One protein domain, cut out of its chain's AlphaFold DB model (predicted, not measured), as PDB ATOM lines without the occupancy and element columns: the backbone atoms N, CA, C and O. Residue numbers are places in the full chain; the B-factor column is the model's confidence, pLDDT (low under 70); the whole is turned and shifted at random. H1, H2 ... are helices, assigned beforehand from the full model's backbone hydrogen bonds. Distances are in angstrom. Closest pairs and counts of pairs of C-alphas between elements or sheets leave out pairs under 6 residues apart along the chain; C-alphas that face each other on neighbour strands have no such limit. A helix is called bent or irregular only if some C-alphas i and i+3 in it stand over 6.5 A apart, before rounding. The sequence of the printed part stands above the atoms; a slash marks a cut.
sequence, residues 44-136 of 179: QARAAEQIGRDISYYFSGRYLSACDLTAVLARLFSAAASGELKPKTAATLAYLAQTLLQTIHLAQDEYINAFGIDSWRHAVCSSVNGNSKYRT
ATOM      1  N   GLN A  44     356.258 329.170 397.296       87.44
ATOM      2  CA  GLN A  44     355.916 330.523 397.747       87.44
ATOM      3  C   GLN A  44     357.021 331.537 397.432       87.44
ATOM      4  O   GLN A  44     356.724 332.642 396.993       87.44
ATOM      5  N   ALA A  45     358.294 331.174 397.622       88.75
ATOM      6  CA  ALA A  45     359.411 332.060 397.300       88.75
ATOM      7  C   ALA A  45     359.487 332.361 395.793       88.75
ATOM      8  O   ALA A  45     359.633 333.520 395.413       88.75
ATOM      9  N   ARG A  46     359.315 331.339 394.943       89.56
ATOM     10  CA  ARG A  46     359.279 331.502 393.481       89.56
ATOM     11  C   ARG A  46     358.074 332.321 393.023       89.56
ATOM     12  O   ARG A  46     358.221 333.174 392.155       89.56
ATOM     13  N   ALA A  47     356.901 332.094 393.613       87.62
ATOM     14  CA  ALA A  47     355.705 332.869 393.307       87.62
ATOM     15  C   ALA A  47     355.891 334.349 393.673       87.62
ATOM     16  O   ALA A  47     355.648 335.221 392.843       87.62
ATOM     17  N   ALA A  48     356.416 334.638 394.869       86.44
ATOM     18  CA  ALA A  48     356.725 336.002 395.292       86.44
ATOM     19  C   ALA A  48     357.759 336.683 394.376       86.44
ATOM     20  O   ALA A  48     357.602 337.860 394.052       86.44
ATOM     21  N   GLU A  49     358.787 335.957 393.922       89.50
ATOM     22  CA  GLU A  49     359.754 336.468 392.944       89.50
ATOM     23  C   GLU A  49     359.089 336.778 391.596       89.50
ATOM     24  O   GLU A  49     359.315 337.848 391.030       89.50
ATOM     25  N   GLN A  50     358.229 335.881 391.104       87.56
ATOM     26  CA  GLN A  50     357.491 336.096 389.863       87.56
ATOM     27  C   GLN A  50     356.570 337.314 389.960       87.56
ATOM     28  O   GLN A  50     356.583 338.153 389.065       87.56
ATOM     29  N   ILE A  51     355.837 337.461 391.066       86.56
ATOM     30  CA  ILE A  51     355.018 338.649 391.337       86.56
ATOM     31  C   ILE A  51     355.892 339.906 391.329       86.56
ATOM     32  O   ILE A  51     355.522 340.898 390.710       86.56
ATOM     33  N   GLY A  52     357.064 339.869 391.968       87.31
ATOM     34  CA  GLY A  52     358.006 340.989 391.958       87.31
ATOM     35  C   GLY A  52     358.444 341.384 390.544       87.31
ATOM     36  O   GLY A  52     358.454 342.571 390.216       87.31
ATOM     37  N   ARG A  53     358.744 340.402 389.685       87.44
ATOM     38  CA  ARG A  53     359.097 340.633 388.273       87.44
ATOM     39  C   ARG A  53     357.930 341.203 387.473       87.44
ATOM     40  O   ARG A  53     358.129 342.165 386.735       87.44
ATOM     41  N   ASP A  54     356.731 340.647 387.644       84.56
ATOM     42  CA  ASP A  54     355.517 341.121 386.976       84.56
ATOM     43  C   ASP A  54     355.255 342.588 387.345       84.56
ATOM     44  O   ASP A  54     355.093 343.434 386.469       84.56
ATOM     45  N   ILE A  55     355.292 342.912 388.642       86.31
ATOM     46  CA  ILE A  55     355.120 344.278 389.151       86.31
ATOM     47  C   ILE A  55     356.187 345.205 388.568       86.31
ATOM     48  O   ILE A  55     355.849 346.254 388.029       86.31
ATOM     49  N   SER A  56     357.461 344.812 388.620       86.62
ATOM     50  CA  SER A  56     358.555 345.615 388.066       86.62
ATOM     51  C   SER A  56     358.356 345.928 386.582       86.62
ATOM     52  O   SER A  56     358.722 347.016 386.145       86.62
ATOM     53  N   TYR A  57     357.772 345.008 385.811       84.88
ATOM     54  CA  TYR A  57     357.469 345.244 384.404       84.88
ATOM     55  C   TYR A  57     356.407 346.336 384.223       84.88
ATOM     56  O   TYR A  57     356.629 347.257 383.436       84.88
ATOM     57  N   TYR A  58     355.311 346.308 384.992       82.19
ATOM     58  CA  TYR A  58     354.280 347.358 384.947       82.19
ATOM     59  C   TYR A  58     354.840 348.759 385.235       82.19
ATOM     60  O   TYR A  58     354.389 349.734 384.640       82.19
ATOM     61  N   PHE A  59     355.849 348.858 386.104       83.44
ATOM     62  CA  PHE A  59     356.514 350.121 386.442       83.44
ATOM     63  C   PHE A  59     357.644 350.527 385.480       83.44
ATOM     64  O   PHE A  59     358.174 351.625 385.610       83.44
ATOM     65  N   SER A  60     358.017 349.686 384.511       82.94
ATOM     66  CA  SER A  60     359.114 349.976 383.568       82.94
ATOM     67  C   SER A  60     358.706 350.854 382.376       82.94
ATOM     68  O   SER A  60     359.550 351.259 381.576       82.94
ATOM     69  N   GLY A  61     357.408 351.138 382.231       79.25
ATOM     70  CA  GLY A  61     356.877 351.957 381.148       79.25
ATOM     71  C   GLY A  61     357.280 353.431 381.250       79.25
ATOM     72  O   GLY A  61     357.535 353.960 382.326       79.25
ATOM     73  N   ARG A  62     357.265 354.130 380.106       79.38
ATOM     74  CA  ARG A  62     357.512 355.588 380.029       79.38
ATOM     75  C   ARG A  62     356.457 356.427 380.757       79.38
ATOM     76  O   ARG A  62     356.680 357.603 381.012       79.38
ATOM     77  N   TYR A  63     355.297 355.835 381.014       84.88
ATOM     78  CA  TYR A  63     354.190 356.420 381.747       84.88
ATOM     79  C   TYR A  63     353.479 355.297 382.497       84.88
ATOM     80  O   TYR A  63     353.209 354.245 381.911       84.88
ATOM     81  N   LEU A  64     353.182 355.525 383.773       88.38
ATOM     82  CA  LEU A  64     352.376 354.623 384.582       88.38
ATOM     83  C   LEU A  64     350.933 355.122 384.568       88.38
ATOM     84  O   LEU A  64     350.616 356.133 385.193       88.38
ATOM     85  N   SER A  65     350.053 354.410 383.867       89.81
ATOM     86  CA  SER A  65     348.638 354.774 383.821       89.81
ATOM     87  C   SER A  65     347.857 354.196 385.002       89.81
ATOM     88  O   SER A  65     348.256 353.209 385.630       89.81
ATOM     89  N   ALA A  66     346.670 354.753 385.258       90.31
ATOM     90  CA  ALA A  66     345.734 354.176 386.223       90.31
ATOM     91  C   ALA A  66     345.352 352.732 385.862       90.31
ATOM     92  O   ALA A  66     345.212 351.891 386.746       90.31
ATOM     93  N   CYS A  67     345.268 352.411 384.566       88.19
ATOM     94  CA  CYS A  67     345.004 351.055 384.098       88.19
ATOM     95  C   CYS A  67     346.125 350.072 384.472       88.19
ATOM     96  O   CYS A  67     345.831 348.910 384.771       88.19
ATOM     97  N   ASP A  68     347.382 350.514 384.459       88.19
ATOM     98  CA  ASP A  68     348.533 349.698 384.861       88.19
ATOM     99  C   ASP A  68     348.525 349.471 386.375       88.19
ATOM    100  O   ASP A  68     348.642 348.333 386.835       88.19
ATOM    101  N   LEU A  69     348.265 350.531 387.150       89.56
ATOM    102  CA  LEU A  69     348.137 350.444 388.605       89.56
ATOM    103  C   LEU A  69     347.006 349.492 389.027       89.56
ATOM    104  O   LEU A  69     347.203 348.654 389.907       89.56
ATOM    105  N   THR A  70     345.838 349.559 388.381       89.06
ATOM    106  CA  THR A  70     344.731 348.628 388.652       89.06
ATOM    107  C   THR A  70     345.116 347.176 388.357       89.06
ATOM    108  O   THR A  70     344.743 346.282 389.116       89.06
ATOM    109  N   ALA A  71     345.879 346.921 387.291       87.56
ATOM    110  CA  ALA A  71     346.319 345.569 386.948       87.56
ATOM    111  C   ALA A  71     347.309 345.006 387.984       87.56
ATOM    112  O   ALA A  71     347.168 343.860 388.420       87.56
ATOM    113  N   VAL A  72     348.255 345.833 388.445       88.88
ATOM    114  CA  VAL A  72     349.165 345.496 389.553       88.88
ATOM    115  C   VAL A  72     348.384 345.189 390.829       88.88
ATOM    116  O   VAL A  72     348.627 344.165 391.468       88.88
ATOM    117  N   LEU A  73     347.420 346.039 391.187       89.56
ATOM    118  CA  LEU A  73     346.585 345.848 392.372       89.56
ATOM    119  C   LEU A  73     345.790 344.543 392.306       89.56
ATOM    120  O   LEU A  73     345.807 343.782 393.270       89.56
ATOM    121  N   ALA A  74     345.159 344.234 391.171       88.62
ATOM    122  CA  ALA A  74     344.445 342.973 390.982       88.62
ATOM    123  C   ALA A  74     345.363 341.761 391.223       88.62
ATOM    124  O   ALA A  74     344.996 340.834 391.947       88.62
ATOM    125  N   ARG A  75     346.594 341.800 390.693       86.19
ATOM    126  CA  ARG A  75     347.590 340.741 390.902       86.19
ATOM    127  C   ARG A  75     348.010 340.621 392.368       86.19
ATOM    128  O   ARG A  75     348.107 339.507 392.882       86.19
ATOM    129  N   LEU A  76     348.218 341.749 393.045       88.44
ATOM    130  CA  LEU A  76     348.542 341.795 394.472       88.44
ATOM    131  C   LEU A  76     347.414 341.234 395.341       88.44
ATOM    132  O   LEU A  76     347.697 340.474 396.266       88.44
ATOM    133  N   PHE A  77     346.154 341.543 395.022       88.44
ATOM    134  CA  PHE A  77     344.998 340.971 395.713       88.44
ATOM    135  C   PHE A  77     344.960 339.448 395.568       88.44
ATOM    136  O   PHE A  77     344.844 338.748 396.575       88.44
ATOM    137  N   SER A  78     345.130 338.918 394.351       88.25
ATOM    138  CA  SER A  78     345.172 337.465 394.126       88.25
ATOM    139  C   SER A  78     346.323 336.790 394.879       88.25
ATOM    140  O   SER A  78     346.127 335.744 395.499       88.25
ATOM    141  N   ALA A  79     347.510 337.396 394.865       87.00
ATOM    142  CA  ALA A  79     348.691 336.874 395.544       87.00
ATOM    143  C   ALA A  79     348.564 336.900 397.077       87.00
ATOM    144  O   ALA A  79     348.973 335.956 397.762       87.00
ATOM    145  N   ALA A  80     347.970 337.963 397.625       88.56
ATOM    146  CA  ALA A  80     347.678 338.070 399.049       88.56
ATOM    147  C   ALA A  80     346.633 337.028 399.477       88.56
ATOM    148  O   ALA A  80     346.846 336.328 400.467       88.56
ATOM    149  N   ALA A  81     345.555 336.863 398.702       87.62
ATOM    150  CA  ALA A  81     344.512 335.872 398.971       87.62
ATOM    151  C   ALA A  81     345.026 334.424 398.875       87.62
ATOM    152  O   ALA A  81     344.619 333.570 399.659       87.62
ATOM    153  N   SER A  82     345.966 334.153 397.964       85.31
ATOM    154  CA  SER A  82     346.574 332.824 397.781       85.31
ATOM    155  C   SER A  82     347.649 332.495 398.829       85.31
ATOM    156  O   SER A  82     348.156 331.373 398.876       85.31
ATOM    157  N   GLY A  83     348.023 333.455 399.684       85.06
ATOM    158  CA  GLY A  83     349.066 333.275 400.698       85.06
ATOM    159  C   GLY A  83     350.484 333.193 400.122       85.06
ATOM    160  O   GLY A  83     351.376 332.622 400.757       85.06
ATOM    161  N   GLU A  84     350.695 333.734 398.920       85.50
ATOM    162  CA  GLU A  84     352.016 333.851 398.286       85.50
ATOM    163  C   GLU A  84     352.802 335.038 398.862       85.50
ATOM    164  O   GLU A  84     354.032 335.020 398.911       85.50
ATOM    165  N   LEU A  85     352.088 336.049 399.368       84.31
ATOM    166  CA  LEU A  85     352.657 337.212 400.040       84.31
ATOM    167  C   LEU A  85     352.464 337.130 401.553       84.31
ATOM    168  O   LEU A  85     351.411 336.744 402.061       84.31
ATOM    169  N   LYS A  86     353.482 337.563 402.299       88.19
ATOM    170  CA  LYS A  86     353.359 337.741 403.751       88.19
ATOM    171  C   LYS A  86     352.410 338.915 404.038       88.19
ATOM    172  O   LYS A  86     352.553 339.948 403.380       88.19
ATOM    173  N   PRO A  87     351.551 338.842 405.073       87.88
ATOM    174  CA  PRO A  87     350.618 339.922 405.409       87.88
ATOM    175  C   PRO A  87     351.290 341.289 405.585       87.88
ATOM    176  O   PRO A  87     350.801 342.292 405.078       87.88
ATOM    177  N   LYS A  88     352.469 341.323 406.225       91.56
ATOM    178  CA  LYS A  88     353.256 342.556 406.392       91.56
ATOM    179  C   LYS A  88     353.657 343.174 405.049       91.56
ATOM    180  O   LYS A  88     353.534 344.377 404.877       91.56
ATOM    181  N   THR A  89     354.104 342.354 404.097       89.38
ATOM    182  CA  THR A  89     354.476 342.814 402.751       89.38
ATOM    183  C   THR A  89     353.256 343.323 401.992       89.38
ATOM    184  O   THR A  89     353.324 344.393 401.397       89.38
ATOM    185  N   ALA A  90     352.130 342.607 402.058       89.44
ATOM    186  CA  ALA A  90     350.886 343.038 401.427       89.44
ATOM    187  C   ALA A  90     350.401 344.392 401.979       89.44
ATOM    188  O   ALA A  90     350.051 345.273 401.201       89.44
ATOM    189  N   ALA A  91     350.466 344.594 403.299       91.81
ATOM    190  CA  ALA A  91     350.107 345.863 403.932       91.81
ATOM    191  C   ALA A  91     351.014 347.022 403.479       91.81
ATOM    192  O   ALA A  91     350.519 348.094 403.140       91.81
ATOM    193  N   THR A  92     352.333 346.805 403.416       93.62
ATOM    194  CA  THR A  92     353.269 347.814 402.894       93.62
ATOM    195  C   THR A  92     352.976 348.154 401.433       93.62
ATOM    196  O   THR A  92     352.951 349.328 401.075       93.62
ATOM    197  N   LEU A  93     352.709 347.153 400.590       91.00
ATOM    198  CA  LEU A  93     352.383 347.374 399.179       91.00
ATOM    199  C   LEU A  93     351.052 348.113 399.001       91.00
ATOM    200  O   LEU A  93     350.969 348.996 398.153       91.00
ATOM    201  N   ALA A  94     350.043 347.812 399.821       90.12
ATOM    202  CA  ALA A  94     348.772 348.533 399.814       90.12
ATOM    203  C   ALA A  94     348.958 350.015 400.172       90.12
ATOM    204  O   ALA A  94     348.394 350.883 399.509       90.12
ATOM    205  N   TYR A  95     349.797 350.315 401.169       93.62
ATOM    206  CA  TYR A  95     350.130 351.694 401.527       93.62
ATOM    207  C   TYR A  95     350.829 352.440 400.379       93.62
ATOM    208  O   TYR A  95     350.419 353.541 400.023       93.62
ATOM    209  N   LEU A  96     351.832 351.825 399.742       92.62
ATOM    210  CA  LEU A  96     352.520 352.426 398.592       92.62
ATOM    211  C   LEU A  96     351.576 352.639 397.399       92.62
ATOM    212  O   LEU A  96     351.636 353.676 396.739       92.62
ATOM    213  N   ALA A  97     350.679 351.686 397.138       91.31
ATOM    214  CA  ALA A  97     349.682 351.816 396.084       91.31
ATOM    215  C   ALA A  97     348.683 352.946 396.368       91.31
ATOM    216  O   ALA A  97     348.290 353.650 395.439       91.31
ATOM    217  N   GLN A  98     348.324 353.166 397.637       92.12
ATOM    218  CA  GLN A  98     347.515 354.316 398.034       92.12
ATOM    219  C   GLN A  98     348.233 355.628 397.704       92.12
ATOM    220  O   GLN A  98     347.618 356.509 397.112       92.12
ATOM    221  N   THR A  99     349.525 355.753 398.026       93.88
ATOM    222  CA  THR A  99     350.320 356.940 397.671       93.88
ATOM    223  C   THR A  99     350.346 357.169 396.160       93.88
ATOM    224  O   THR A  99     350.094 358.284 395.718       93.88
ATOM    225  N   LEU A 100     350.571 356.116 395.367       90.81
ATOM    226  CA  LEU A 100     350.544 356.207 393.903       90.81
ATOM    227  C   LEU A 100     349.179 356.656 393.376       90.81
ATOM    228  O   LEU A 100     349.114 357.496 392.485       90.81
ATOM    229  N   LEU A 101     348.084 356.140 393.940       90.56
ATOM    230  CA  LEU A 101     346.734 356.540 393.542       90.56
ATOM    231  C   LEU A 101     346.478 358.031 393.813       90.56
ATOM    232  O   LEU A 101     345.783 358.681 393.037       90.56
ATOM    233  N   GLN A 102     347.067 358.579 394.882       93.19
ATOM    234  CA  GLN A 102     346.974 360.006 395.182       93.19
ATOM    235  C   GLN A 102     347.822 360.877 394.250       93.19
ATOM    236  O   GLN A 102     347.489 362.038 394.085       93.19
ATOM    237  N   THR A 103     348.889 360.369 393.630       93.88
ATOM    238  CA  THR A 103     349.778 361.188 392.778       93.88
ATOM    239  C   THR A 103     349.596 360.952 391.282       93.88
ATOM    240  O   THR A 103     350.163 361.681 390.470       93.88
ATOM    241  N   ILE A 104     348.782 359.972 390.882       92.00
ATOM    242  CA  ILE A 104     348.662 359.569 389.475       92.00
ATOM    243  C   ILE A 104     348.084 360.655 388.560       92.00
ATOM    244  O   ILE A 104     348.445 360.727 387.388       92.00
ATOM    245  N   HIS A 105     347.216 361.516 389.094       93.06
ATOM    246  CA  HIS A 105     346.664 362.647 388.349       93.06
ATOM    247  C   HIS A 105     347.725 363.732 388.113       93.06
ATOM    248  O   HIS A 105     347.807 364.261 387.013       93.06
ATOM    249  N   LEU A 106     348.615 363.973 389.085       94.75
ATOM    250  CA  LEU A 106     349.750 364.886 388.909       94.75
ATOM    251  C   LEU A 106     350.677 364.383 387.795       94.75
ATOM    252  O   LEU A 106     351.041 365.140 386.903       94.75
ATOM    253  N   ALA A 107     350.978 363.081 387.787       92.00
ATOM    254  CA  ALA A 107     351.782 362.469 386.731       92.00
ATOM    255  C   ALA A 107     351.104 362.543 385.350       92.00
ATOM    256  O   ALA A 107     351.784 362.690 384.334       92.00
ATOM    257  N   GLN A 108     349.772 362.432 385.286       94.31
ATOM    258  CA  GLN A 108     349.012 362.653 384.053       94.31
ATOM    259  C   GLN A 108     349.184 364.090 383.553       94.31
ATOM    260  O   GLN A 108     349.517 364.278 382.382       94.31
ATOM    261  N   ASP A 109     348.983 365.078 384.421       95.56
ATOM    262  CA  ASP A 109     349.069 366.490 384.055       95.56
ATOM    263  C   ASP A 109     350.491 366.865 383.620       95.56
ATOM    264  O   ASP A 109     350.671 367.483 382.571       95.56
ATOM    265  N   GLU A 110     351.515 366.428 384.357       95.62
ATOM    266  CA  GLU A 110     352.925 366.602 383.982       95.62
ATOM    267  C   GLU A 110     353.225 366.006 382.601       95.62
ATOM    268  O   GLU A 110     353.851 366.656 381.762       95.62
ATOM    269  N   TYR A 111     352.733 364.792 382.328       95.31
ATOM    270  CA  TYR A 111     352.948 364.135 381.043       95.31
ATOM    271  C   TYR A 111     352.245 364.871 379.897       95.31
ATOM    272  O   TYR A 111     352.848 365.086 378.845       95.31
ATOM    273  N   ILE A 112     350.983 365.268 380.084       96.31
ATOM    274  CA  ILE A 112     350.213 366.003 379.070       96.31
ATOM    275  C   ILE A 112     350.866 367.359 378.792       96.31
ATOM    276  O   ILE A 112     350.998 367.734 377.628       96.31
ATOM    277  N   ASN A 113     351.323 368.064 379.826       96.94
ATOM    278  CA  ASN A 113     351.984 369.357 379.676       96.94
ATOM    279  C   ASN A 113     353.340 369.247 378.960       96.94
ATOM    280  O   ASN A 113     353.691 370.136 378.189       96.94
ATOM    281  N   ALA A 114     354.094 368.164 379.179       96.56
ATOM    282  CA  ALA A 114     355.405 367.970 378.558       96.56
ATOM    283  C   ALA A 114     355.339 367.393 377.131       96.56
ATOM    284  O   ALA A 114     356.135 367.779 376.275       96.56
ATOM    285  N   PHE A 115     354.421 366.457 376.868       94.94
ATOM    286  CA  PHE A 115     354.403 365.653 375.635       94.94
ATOM    287  C   PHE A 115     353.121 365.790 374.805       94.94
ATOM    288  O   PHE A 115     353.063 365.282 373.683       94.94
ATOM    289  N   GLY A 116     352.092 366.449 375.336       96.25
ATOM    290  CA  GLY A 116     350.790 366.606 374.696       96.25
ATOM    291  C   GLY A 116     349.813 365.456 374.964       96.25
ATOM    292  O   GLY A 116     350.180 364.327 375.305       96.25
ATOM    293  N   ILE A 117     348.526 365.753 374.773       96.44
ATOM    294  CA  ILE A 117     347.420 364.831 375.067       96.44
ATOM    295  C   ILE A 117     347.428 363.574 374.186       96.44
ATOM    296  O   ILE A 117     347.111 362.485 374.664       96.44
ATOM    297  N   ASP A 118     347.816 363.689 372.916       96.75
ATOM    298  CA  ASP A 118     347.823 362.546 372.000       96.75
ATOM    299  C   ASP A 118     348.964 361.575 372.317       96.75
ATOM    300  O   ASP A 118     348.763 360.358 372.308       96.75
ATOM    301  N   SER A 119     350.126 362.096 372.720       94.69
ATOM    302  CA  SER A 119     351.239 361.291 373.233       94.69
ATOM    303  C   SER A 119     350.848 360.541 374.504       94.69
ATOM    304  O   SER A 119     351.169 359.359 374.642       94.69
ATOM    305  N   TRP A 120     350.122 361.198 375.418       94.31
ATOM    306  CA  TRP A 120     349.588 360.560 376.623       94.31
ATOM    307  C   TRP A 120     348.623 359.419 376.282       94.31
ATOM    308  O   TRP A 120     348.814 358.294 376.746       94.31
ATOM    309  N   ARG A 121     347.638 359.663 375.407       94.38
ATOM    310  CA  ARG A 121     346.697 358.629 374.936       94.38
ATOM    311  C   ARG A 121     347.431 357.442 374.321       94.38
ATOM    312  O   ARG A 121     347.144 356.297 374.667       94.38
ATOM    313  N   HIS A 122     348.415 357.705 373.462       93.50
ATOM    314  CA  HIS A 122     349.231 356.657 372.860       93.50
ATOM    315  C   HIS A 122     350.034 355.875 373.914       93.50
ATOM    316  O   HIS A 122     350.125 354.651 373.829       93.50
ATOM    317  N   ALA A 123     350.597 356.546 374.924       91.38
ATOM    318  CA  ALA A 123     351.321 355.894 376.012       91.38
ATOM    319  C   ALA A 123     350.416 354.954 376.823       91.38
ATOM    320  O   ALA A 123     350.813 353.817 377.077       91.38
ATOM    321  N   VAL A 124     349.192 355.383 377.147       91.62
ATOM    322  CA  VAL A 124     348.186 354.549 377.827       91.62
ATOM    323  C   VAL A 124     347.790 353.348 376.965       91.62
ATOM    324  O   VAL A 124     347.807 352.214 377.439       91.62
ATOM    325  N   CYS A 125     347.477 353.552 375.682       90.75
ATOM    326  CA  CYS A 125     347.147 352.442 374.782       90.75
ATOM    327  C   CYS A 125     348.309 351.446 374.663       90.75
ATOM    328  O   CYS A 125     348.107 350.232 374.728       90.75
ATOM    329  N   SER A 126     349.536 351.950 374.524       88.44
ATOM    330  CA  SER A 126     350.737 351.123 374.438       88.44
ATOM    331  C   SER A 126     350.988 350.336 375.725       88.44
ATOM    332  O   SER A 126     351.380 349.173 375.629       88.44
ATOM    333  N   SER A 127     350.786 350.933 376.906       86.12
ATOM    334  CA  SER A 127     351.003 350.239 378.180       86.12
ATOM    335  C   SER A 127     349.972 349.131 378.380       86.12
ATOM    336  O   SER A 127     350.346 347.983 378.612       86.12
ATOM    337  N   VAL A 128     348.688 349.421 378.152       85.94
ATOM    338  CA  VAL A 128     347.602 348.438 378.267       85.94
ATOM    339  C   VAL A 128     347.814 347.257 377.315       85.94
ATOM    340  O   VAL A 128     347.697 346.103 377.733       85.94
ATOM    341  N   ASN A 129     348.192 347.522 376.061       86.31
ATOM    342  CA  ASN A 129     348.447 346.472 375.073       86.31
ATOM    343  C   ASN A 129     349.703 345.650 375.411       86.31
ATOM    344  O   ASN A 129     349.678 344.417 375.337       86.31
ATOM    345  N   GLY A 130     350.783 346.312 375.842       80.56
ATOM    346  CA  GLY A 130     352.035 345.665 376.249       80.56
ATOM    347  C   GLY A 130     351.912 344.824 377.526       80.56
ATOM    348  O   GLY A 130     352.665 343.864 377.712       80.56
ATOM    349  N   ASN A 131     350.933 345.149 378.371       77.31
ATOM    350  CA  ASN A 131     350.652 344.476 379.638       77.31
ATOM    351  C   ASN A 131     349.562 343.393 379.543       77.31
ATOM    352  O   ASN A 131     349.263 342.735 380.541       77.31
ATOM    353  N   SER A 132     348.987 343.158 378.360       75.88
ATOM    354  CA  SER A 132     347.893 342.192 378.139       75.88
ATOM    355  C   SER A 132     348.168 340.802 378.737       75.88
ATOM    356  O   SER A 132     347.332 340.259 379.459       75.88
ATOM    357  N   LYS A 133     349.382 340.273 378.540       70.12
ATOM    358  CA  LYS A 133     349.829 338.967 379.063       70.12
ATOM    359  C   LYS A 133     349.851 338.858 380.594       70.12
ATOM    360  O   LYS A 133     349.803 337.756 381.126       70.12
ATOM    361  N   TYR A 134     349.935 339.985 381.299       67.56
ATOM    362  CA  TYR A 134     349.958 340.036 382.762       67.56
ATOM    363  C   TYR A 134     348.589 340.384 383.365       67.56
ATOM    364  O   TYR A 134     348.374 340.148 384.554       67.56
ATOM    365  N   ARG A 135     347.661 340.932 382.566       65.12
ATOM    366  CA  ARG A 135     346.255 341.152 382.955       65.12
ATOM    367  C   ARG A 135     345.451 339.860 382.956       65.12
ATOM    368  O   ARG A 135     344.575 339.684 383.797       65.12
ATOM    369  N   THR A 136     345.769 338.957 382.036       61.41
ATOM    370  CA  THR A 136     345.183 337.621 381.965       61.41
ATOM    371  C   THR A 136     346.303 336.622 382.217       61.41
ATOM    372  O   THR A 136     346.930 336.172 381.258       61.41
TER     373      THR A 136
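Overview. This is residues 44 to 136 of the 179 residues of an uncharacterized protein of Acidobacteria bacterium (UniProt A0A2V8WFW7). H2 is the middle of an elongated group of helices: H1 and H3a pack along it in up-and-down fashion, and the bent H3 with H4 makes a long bracket round it, open at the end where H5 lies. H3 runs along H2 and on past the end where H2 begins, and H4 then folds back on another side of H2, packing on residues 67 to 68 of H2 with its residues 124 to 128. The printed part has 93 residues, with five named helices in the order H1, H2, H3, H4, H5 and no named strand, and its class is all helix. The whole is compact, with a radius of gyration of the C-alphas of 14.2 A, and the C-alphas span 43 by 26 by 15 A.

Arrangement. H1, residues 44 to 58, touches H2, residues 66 to 81, at a shallow tilt of 6 degrees, opposite ways, as a helical hairpin; their closest C-alphas, of Ile 55 and Val 72, are 6.1 A apart. H2 is the hub, touching three other helices. H3, residues 87 to 115, was assigned as one helix by its hydrogen bonds but is bent: C-alphas 102 and 105 are 7.3 A apart. Its arms, H3a, residues 87 to 102, and H3b, residues 105 to 115, stand at a steep tilt of 53 degrees. H3a forms a helical hairpin with H2, at a shallow tilt of 15 degrees, opposite ways; the closest C-alphas, of Ala 80 and Ala 90, are 6.4 A apart. H1 and H3a are apart. H4, residues 117 to 130, touches H3b with its residues 119 to 120 alone, at a steep tilt of 66 degrees, opposite ways; the closest C-alphas, of Ile 112 and Trp 120, are 6.0 A apart. H4 touches H2 at a shallow tilt of 30 degrees, the same way, with the C-alphas of Asp 68 and Val 128 closest at 6.8 A. The helix packing is mostly aligned, with 3 of these 4 touching pairs at a shallow tilt. H5, residues 132 to 135, is close to H2 but not clearly touching, with the C-alphas of Ala 71 and Arg 135 closest at 6.0 A. In H1, H2, H3a, H3b and H4 every O i to N i+4 pair is within hydrogen-bond range; H5 is too short for such a pair.

Along the chain. H1 begins at C-alpha 44, (355.916, 330.523, 397.747), and is 21.2 A long from first to last C-alpha. H2 is 22.3 A long, H3a 22.8 A, H3b 15.2 A and H4 19.7 A. H4 begins at C-alpha 117, (347.420, 364.831, 375.067), and H5 ends at C-alpha 135, (346.255, 341.152, 382.955).

Size, cuts and confidence. The two C-alphas farthest apart, of Gln 44 and Gly 116, are 43.1 A from each other. The printed part has no cut; the link from H1 to H2 is short, and the other three are tight. The mean pLDDT of the printed part is 88.3, and residues 134 to 136 are under 70.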